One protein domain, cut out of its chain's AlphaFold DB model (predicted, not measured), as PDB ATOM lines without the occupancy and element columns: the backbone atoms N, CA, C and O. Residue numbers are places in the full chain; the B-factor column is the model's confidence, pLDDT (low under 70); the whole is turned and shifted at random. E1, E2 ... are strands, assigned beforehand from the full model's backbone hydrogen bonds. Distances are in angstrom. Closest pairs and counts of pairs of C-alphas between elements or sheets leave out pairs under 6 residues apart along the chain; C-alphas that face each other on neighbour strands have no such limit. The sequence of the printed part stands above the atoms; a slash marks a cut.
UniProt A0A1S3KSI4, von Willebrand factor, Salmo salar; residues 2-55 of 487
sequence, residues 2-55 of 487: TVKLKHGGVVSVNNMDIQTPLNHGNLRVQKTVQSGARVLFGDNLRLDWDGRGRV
ATOM      1  N   THR A   2     320.490 122.540 295.888       79.06
ATOM      2  CA  THR A   2     321.288 123.698 295.434       79.06
ATOM      3  C   THR A   2     322.123 124.230 296.592       79.06
ATOM      4  O   THR A   2     321.559 124.529 297.644       79.06
ATOM      5  N   VAL A   3     323.436 124.384 296.401       84.50
ATOM      6  CA  VAL A   3     324.358 124.958 297.396       84.50
ATOM      7  C   VAL A   3     324.729 126.378 296.969       84.50
ATOM      8  O   VAL A   3     325.220 126.584 295.864       84.50
ATOM      9  N   LYS A   4     324.482 127.368 297.829       84.88
ATOM     10  CA  LYS A   4     324.836 128.776 297.608       84.88
ATOM     11  C   LYS A   4     325.916 129.192 298.596       84.88
ATOM     12  O   LYS A   4     325.740 129.034 299.800       84.88
ATOM     13  N   LEU A   5     326.998 129.756 298.077       87.75
ATOM     14  CA  LEU A   5     328.107 130.295 298.858       87.75
ATOM     15  C   LEU A   5     327.984 131.825 298.877       87.75
ATOM     16  O   LEU A   5     327.974 132.461 297.824       87.75
ATOM     17  N   LYS A   6     327.796 132.410 300.061       84.00
ATOM     18  CA  LYS A   6     327.491 133.834 300.278       84.00
ATOM     19  C   LYS A   6     328.599 134.506 301.066       84.00
ATOM     20  O   LYS A   6     329.089 133.896 302.014       84.00
ATOM     21  N   HIS A   7     328.908 135.768 300.729       83.38
ATOM     22  CA  HIS A   7     329.976 136.592 301.327       83.38
ATOM     23  C   HIS A   7     330.205 136.323 302.828       83.38
ATOM     24  O   HIS A   7     329.252 136.275 303.602       83.38
ATOM     25  N   GLY A   8     331.470 136.158 303.228       79.38
ATOM     26  CA  GLY A   8     331.837 135.835 304.614       79.38
ATOM     27  C   GLY A   8     331.755 134.349 304.991       79.38
ATOM     28  O   GLY A   8     331.680 134.034 306.173       79.38
ATOM     29  N   GLY A   9     331.754 133.436 304.011       79.44
ATOM     30  CA  GLY A   9     331.805 131.990 304.269       79.44
ATOM     31  C   GLY A   9     330.460 131.346 304.615       79.44
ATOM     32  O   GLY A   9     330.429 130.187 305.025       79.44
ATOM     33  N   VAL A  10     329.346 132.070 304.467       85.38
ATOM     34  CA  VAL A  10     328.005 131.550 304.765       85.38
ATOM     35  C   VAL A  10     327.559 130.608 303.649       85.38
ATOM     36  O   VAL A  10     327.687 130.925 302.464       85.38
ATOM     37  N   VAL A  11     327.007 129.456 304.024       87.25
ATOM     38  CA  VAL A  11     326.526 128.440 303.081       87.25
ATOM     39  C   VAL A  11     325.024 128.264 303.249       87.25
ATOM     40  O   VAL A  11     324.542 128.034 304.357       87.25
ATOM     41  N   SER A  12     324.286 128.330 302.142       85.31
ATOM     42  CA  SER A  12     322.879 127.937 302.097       85.31
ATOM     43  C   SER A  12     322.691 126.669 301.282       85.31
ATOM     44  O   SER A  12     323.249 126.543 300.194       85.31
ATOM     45  N   VAL A  13     321.827 125.776 301.750       83.44
ATOM     46  CA  VAL A  13     321.371 124.609 300.994       83.44
ATOM     47  C   VAL A  13     319.868 124.717 300.795       83.44
ATOM     48  O   VAL A  13     319.127 124.926 301.749       83.44
ATOM     49  N   ASN A  14     319.412 124.634 299.541       79.75
ATOM     50  CA  ASN A  14     318.005 124.819 299.160       79.75
ATOM     51  C   ASN A  14     317.402 126.124 299.725       79.75
ATOM     52  O   ASN A  14     316.278 126.146 300.209       79.75
ATOM     53  N   ASN A  15     318.169 127.221 299.655       75.44
ATOM     54  CA  ASN A  15     317.833 128.559 300.169       75.44
ATOM     55  C   ASN A  15     317.752 128.718 301.698       75.44
ATOM     56  O   ASN A  15     317.454 129.821 302.149       75.44
ATOM     57  N   MET A  16     318.083 127.696 302.487       74.75
ATOM     58  CA  MET A  16     318.202 127.829 303.942       74.75
ATOM     59  C   MET A  16     319.666 127.906 304.348       74.75
ATOM     60  O   MET A  16     320.472 127.099 303.882       74.75
ATOM     61  N   ASP A  17     320.014 128.870 305.196       83.75
ATOM     62  CA  ASP A  17     321.356 128.942 305.769       83.75
ATOM     63  C   ASP A  17     321.567 127.757 306.707       83.75
ATOM     64  O   ASP A  17     320.741 127.480 307.576       83.75
ATOM     65  N   ILE A  18     322.660 127.033 306.486       83.19
ATOM     66  CA  ILE A  18     322.992 125.836 307.252       83.19
ATOM     67  C   ILE A  18     324.139 126.117 308.214       83.19
ATOM     68  O   ILE A  18     324.987 126.981 307.981       83.19
ATOM     69  N   GLN A  19     324.209 125.315 309.270       76.25
ATOM     70  CA  GLN A  19     325.428 125.185 310.054       76.25
ATOM     71  C   GLN A  19     326.325 124.130 309.406       76.25
ATOM     72  O   GLN A  19     325.880 123.046 309.042       76.25
ATOM     73  N   THR A  20     327.597 124.469 309.230       75.44
ATOM     74  CA  THR A  20     328.629 123.543 308.749       75.44
ATOM     75  C   THR A  20     329.266 122.801 309.925       75.44
ATOM     76  O   THR A  20     329.462 123.431 310.967       75.44
ATOM     77  N   PRO A  21     329.736 121.557 309.746       79.00
ATOM     78  CA  PRO A  21     329.720 120.765 308.521       79.00
ATOM     79  C   PRO A  21     328.342 120.188 308.166       79.00
ATOM     80  O   PRO A  21     327.551 119.871 309.046       79.00
ATOM     81  N   LEU A  22     328.092 120.007 306.867       80.88
ATOM     82  CA  LEU A  22     326.951 119.255 306.340       80.88
ATOM     83  C   LEU A  22     327.469 118.026 305.598       80.88
ATOM     84  O   LEU A  22     328.270 118.173 304.680       80.88
ATOM     85  N   ASN A  23     326.947 116.850 305.940       82.06
ATOM     86  CA  ASN A  23     327.171 115.610 305.202       82.06
ATOM     87  C   ASN A  23     325.819 115.097 304.694       82.06
ATOM     88  O   ASN A  23     324.934 114.795 305.492       82.06
ATOM     89  N   HIS A  24     325.640 115.022 303.374       82.81
ATOM     90  CA  HIS A  24     324.406 114.541 302.756       82.81
ATOM     91  C   HIS A  24     324.708 113.782 301.457       82.81
ATOM     92  O   HIS A  24     325.034 114.382 300.432       82.81
ATOM     93  N   GLY A  25     324.610 112.449 301.499       84.69
ATOM     94  CA  GLY A  25     325.021 111.589 300.387       84.69
ATOM     95  C   GLY A  25     326.491 111.822 300.020       84.69
ATOM     96  O   GLY A  25     327.366 111.761 300.881       84.69
ATOM     97  N   ASN A  26     326.750 112.150 298.752       86.25
ATOM     98  CA  ASN A  26     328.095 112.470 298.252       86.25
ATOM     99  C   ASN A  26     328.518 113.925 298.502       86.25
ATOM    100  O   ASN A  26     329.663 114.277 298.217       86.25
ATOM    101  N   LEU A  27     327.616 114.779 298.994       86.50
ATOM    102  CA  LEU A  27     327.924 116.170 299.298       86.50
ATOM    103  C   LEU A  27     328.481 116.284 300.717       86.50
ATOM    104  O   LEU A  27     327.820 115.903 301.688       86.50
ATOM    105  N   ARG A  28     329.654 116.904 300.840       86.25
ATOM    106  CA  ARG A  28     330.202 117.362 302.119       86.25
ATOM    107  C   ARG A  28     330.494 118.854 302.036       86.25
ATOM    108  O   ARG A  28     331.121 119.314 301.086       86.25
ATOM    109  N   VAL A  29     330.043 119.617 303.022       87.88
ATOM    110  CA  VAL A  29     330.306 121.058 303.130       87.88
ATOM    111  C   VAL A  29     330.973 121.337 304.463       87.88
ATOM    112  O   VAL A  29     330.468 120.919 305.500       87.88
ATOM    113  N   GLN A  30     332.094 122.049 304.453       84.88
ATOM    114  CA  GLN A  30     332.904 122.337 305.636       84.88
ATOM    115  C   GLN A  30     333.393 123.790 305.613       84.88
ATOM    116  O   GLN A  30     333.488 124.402 304.552       84.88
ATOM    117  N   LYS A  31     333.730 124.356 306.777       82.31
ATOM    118  CA  LYS A  31     334.454 125.637 306.841       82.31
ATOM    119  C   LYS A  31     335.936 125.429 306.551       82.31
ATOM    120  O   LYS A  31     336.521 124.476 307.064       82.31
ATOM    121  N   THR A  32     336.536 126.340 305.789       83.06
ATOM    122  CA  THR A  32     337.998 126.395 305.620       83.06
ATOM    123  C   THR A  32     338.652 127.105 306.805       83.06
ATOM    124  O   THR A  32     337.977 127.761 307.604       83.06
ATOM    125  N   VAL A  33     339.980 127.007 306.912       80.19
ATOM    126  CA  VAL A  33     340.762 127.617 308.003       80.19
ATOM    127  C   VAL A  33     340.598 129.146 308.056       80.19
ATOM    128  O   VAL A  33     340.619 129.745 309.125       80.19
ATOM    129  N   GLN A  34     340.381 129.796 306.910       78.31
ATOM    130  CA  GLN A  34     340.258 131.256 306.801       78.31
ATOM    131  C   GLN A  34     338.798 131.748 306.814       78.31
ATOM    132  O   GLN A  34     338.496 132.791 306.235       78.31
ATOM    133  N   SER A  35     337.883 131.001 307.443       75.38
ATOM    134  CA  SER A  35     336.441 131.312 307.487       75.38
ATOM    135  C   SER A  35     335.752 131.332 306.114       75.38
ATOM    136  O   SER A  35     334.722 131.979 305.945       75.38
ATOM    137  N   GLY A  36     336.307 130.623 305.131       85.81
ATOM    138  CA  GLY A  36     335.649 130.337 303.858       85.81
ATOM    139  C   GLY A  36     334.826 129.048 303.918       85.81
ATOM    140  O   GLY A  36     334.584 128.488 304.990       85.81
ATOM    141  N   ALA A  37     334.428 128.543 302.754       89.81
ATOM    142  CA  ALA A  37     333.678 127.299 302.620       89.81
ATOM    143  C   ALA A  37     334.370 126.340 301.645       89.81
ATOM    144  O   ALA A  37     334.846 126.749 300.587       89.81
ATOM    145  N   ARG A  38     334.390 125.060 302.008       89.94
ATOM    146  CA  ARG A  38     334.813 123.936 301.176       89.94
ATOM    147  C   ARG A  38     333.600 123.087 300.853       89.94
ATOM    148  O   ARG A  38     332.884 122.661 301.757       89.94
ATOM    149  N   VAL A  39     333.402 122.821 299.571       91.38
ATOM    150  CA  VAL A  39     332.372 121.925 299.058       91.38
ATOM    151  C   VAL A  39     333.066 120.758 298.368       91.38
ATOM    152  O   VAL A  39     333.839 120.957 297.435       91.38
ATOM    153  N   LEU A  40     332.796 119.547 298.841       89.12
ATOM    154  CA  LEU A  40     333.266 118.297 298.256       89.12
ATOM    155  C   LEU A  40     332.061 117.553 297.687       89.12
ATOM    156  O   LEU A  40     331.036 117.425 298.363       89.12
ATOM    157  N   PHE A  41     332.190 117.065 296.459       89.44
ATOM    158  CA  PHE A  41     331.190 116.218 295.827       89.44
ATOM    159  C   PHE A  41     331.850 114.929 295.334       89.44
ATOM    160  O   PHE A  41     332.531 114.911 294.306       89.44
ATOM    161  N   GLY A  42     331.669 113.854 296.106       86.62
ATOM    162  CA  GLY A  42     332.464 112.634 295.957       86.62
ATOM    163  C   GLY A  42     333.967 112.916 296.090       86.62
ATOM    164  O   GLY A  42     334.367 113.876 296.748       86.62
ATOM    165  N   ASP A  43     334.788 112.109 295.418       83.75
ATOM    166  CA  ASP A  43     336.256 112.208 295.503       83.75
ATOM    167  C   ASP A  43     336.882 113.045 294.372       83.75
ATOM    168  O   ASP A  43     338.068 113.362 294.396       83.75
ATOM    169  N   ASN A  44     336.087 113.426 293.364       86.75
ATOM    170  CA  ASN A  44     336.584 114.001 292.108       86.75
ATOM    171  C   ASN A  44     336.233 115.481 291.900       86.75
ATOM    172  O   ASN A  44     336.592 116.032 290.861       86.75
ATOM    173  N   LEU A  45     335.526 116.129 292.830       92.69
ATOM    174  CA  LEU A  45     335.185 117.549 292.729       92.69
ATOM    175  C   LEU A  45     335.313 118.222 294.095       92.69
ATOM    176  O   LEU A  45     334.600 117.888 295.042       92.69
ATOM    177  N   ARG A  46     336.204 119.213 294.169       91.81
ATOM    178  CA  ARG A  46     336.402 120.083 295.332       91.81
ATOM    179  C   ARG A  46     336.332 121.540 294.902       91.81
ATOM    180  O   ARG A  46     337.032 121.946 293.980       91.81
ATOM    181  N   LEU A  47     335.538 122.327 295.615       92.62
ATOM    182  CA  LEU A  47     335.455 123.771 295.458       92.62
ATOM    183  C   LEU A  47     335.768 124.441 296.793       92.62
ATOM    184  O   LEU A  47     335.067 124.223 297.780       92.62
ATOM    185  N   ASP A  48     336.794 125.283 296.800       89.19
ATOM    186  CA  ASP A  48     337.156 126.124 297.934       89.19
ATOM    187  C   ASP A  48     336.843 127.578 297.609       89.19
ATOM    188  O   ASP A  48     337.316 128.130 296.616       89.19
ATOM    189  N   TRP A  49     336.059 128.210 298.470       90.19
ATOM    190  CA  TRP A  49     335.689 129.607 298.346       90.19
ATOM    191  C   TRP A  49     336.132 130.375 299.588       90.19
ATOM    192  O   TRP A  49     335.847 129.984 300.719       90.19
ATOM    193  N   ASP A  50     336.848 131.475 299.383       83.69
ATOM    194  CA  ASP A  50     337.548 132.201 300.449       83.69
ATOM    195  C   ASP A  50     336.684 133.212 301.222       83.69
ATOM    196  O   ASP A  50     337.185 133.917 302.096       83.69
ATOM    197  N   GLY A  51     335.401 133.340 300.879       84.44
ATOM    198  CA  GLY A  51     334.512 134.321 301.495       84.44
ATOM    199  C   GLY A  51     334.500 135.701 300.825       84.44
ATOM    200  O   GLY A  51     333.574 136.477 301.074       84.44
ATOM    201  N   ARG A  52     335.496 136.019 299.987       79.31
ATOM    202  CA  ARG A  52     335.781 137.368 299.460       79.31
ATOM    203  C   ARG A  52     335.810 137.459 297.936       79.31
ATOM    204  O   ARG A  52     335.742 138.567 297.416       79.31
ATOM    205  N   GLY A  53     335.825 136.329 297.237       76.44
ATOM    206  CA  GLY A  53     335.674 136.270 295.781       76.44
ATOM    207  C   GLY A  53     336.600 135.273 295.093       76.44
ATOM    208  O   GLY A  53     336.348 134.933 293.942       76.44
ATOM    209  N   ARG A  54     337.626 134.757 295.779       82.69
ATOM    210  CA  ARG A  54     338.504 133.728 295.219       82.69
ATOM    211  C   ARG A  54     337.816 132.370 295.287       82.69
ATOM    212  O   ARG A  54     337.376 131.938 296.354       82.69
ATOM    213  N   VAL A  55     337.776 131.692 294.146       88.50
ATOM    214  CA  VAL A  55     337.305 130.313 294.009       88.50
ATOM    215  C   VAL A  55     338.465 129.464 293.507       88.50
ATOM    216  O   VAL A  55     339.122 129.828 292.536       88.50
TER     217      VAL A  55
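What this domain is: This is residues 2 to 55 of the 487 residues of the protein "von Willebrand factor" of Salmo salar (UniProt A0A1S3KSI4). A flat sheet of four strands, E3 to E6, has the two-stranded hairpin of E1 and E2 over part of one face, so the domain is a small, loosely made sandwich whose two sheets are only partly face to face. The strands of the two sheets are nearly aligned, at 19 degrees, and a link of 8 residues leads from the hairpin into the larger sheet. The printed part has 54 residues, with no named helix and six named strands in the order E1, E2, E3, E4, E5, E6; the larger sheet has the order E3 - E4 - E5 - E6, and both sheets are antiparallel. The class is all strand, though under half of the residues, 26 of 54, are in named strands. The whole is compact, with a radius of gyration of the C-alphas of 10.2 A, and rounded, spanning 27 by 24 by 16 A.

How they stand to each other: E3, residues 22 to 24, E4, residues 27 to 31, E5, residues 37 to 41, and E6, residues 45 to 49, form a meander, each strand the antiparallel neighbour of the one before. E3 and E6 are its edge strands. In the hairpin of E3 and E4, N 22 and O 29 are within hydrogen-bond range at 2.9 A. In the hairpin of E4 and E5, N 30 and O 38 are at 2.9 A. In the hairpin of E5 and E6, N 39 and O 47 are at 2.8 A. From edge to edge the strands' lines turn by 24 degrees. E1, residues 3 to 6, and E2, residues 10 to 13, form the other hairpin, antiparallel at 157 degrees, with N 4 and O 12 at 2.8 A. The two sheets form a sandwich, two sheets face to face, their best planes 13 degrees apart. The closest C-alphas of E2 and E5 are those of Val 11 and Ala 37, 7.3 A apart; those of E1 and E6 are Leu 5 and Trp 49, 7.6 A apart. E2 and E4 are near each other, while E3 is apart from E1 and E2. Residues 12 to 13 of E2 also pair with residues 16 to 17, antiparallel.

Where its parts are: E4, E5 and E6 measure 13.8, 13.2 and 13.3 A from first to last C-alpha, E3 6.4 A, E1 9.8 A and E2 10.3 A. E1 begins at C-alpha 3, (324.358, 124.958, 297.396). E4 begins at C-alpha 27, (327.924, 116.170, 299.298), and E6 ends at C-alpha 49, (335.689, 129.607, 298.346).

The domain as a whole: The two C-alphas farthest apart are those of Gly 25 and Arg 52, 27.9 A. The printed part has no cut and no long link; E2 to E3 is short and the others are tight. The mean pLDDT of the printed part is 84.0, and no printed residue is under 70.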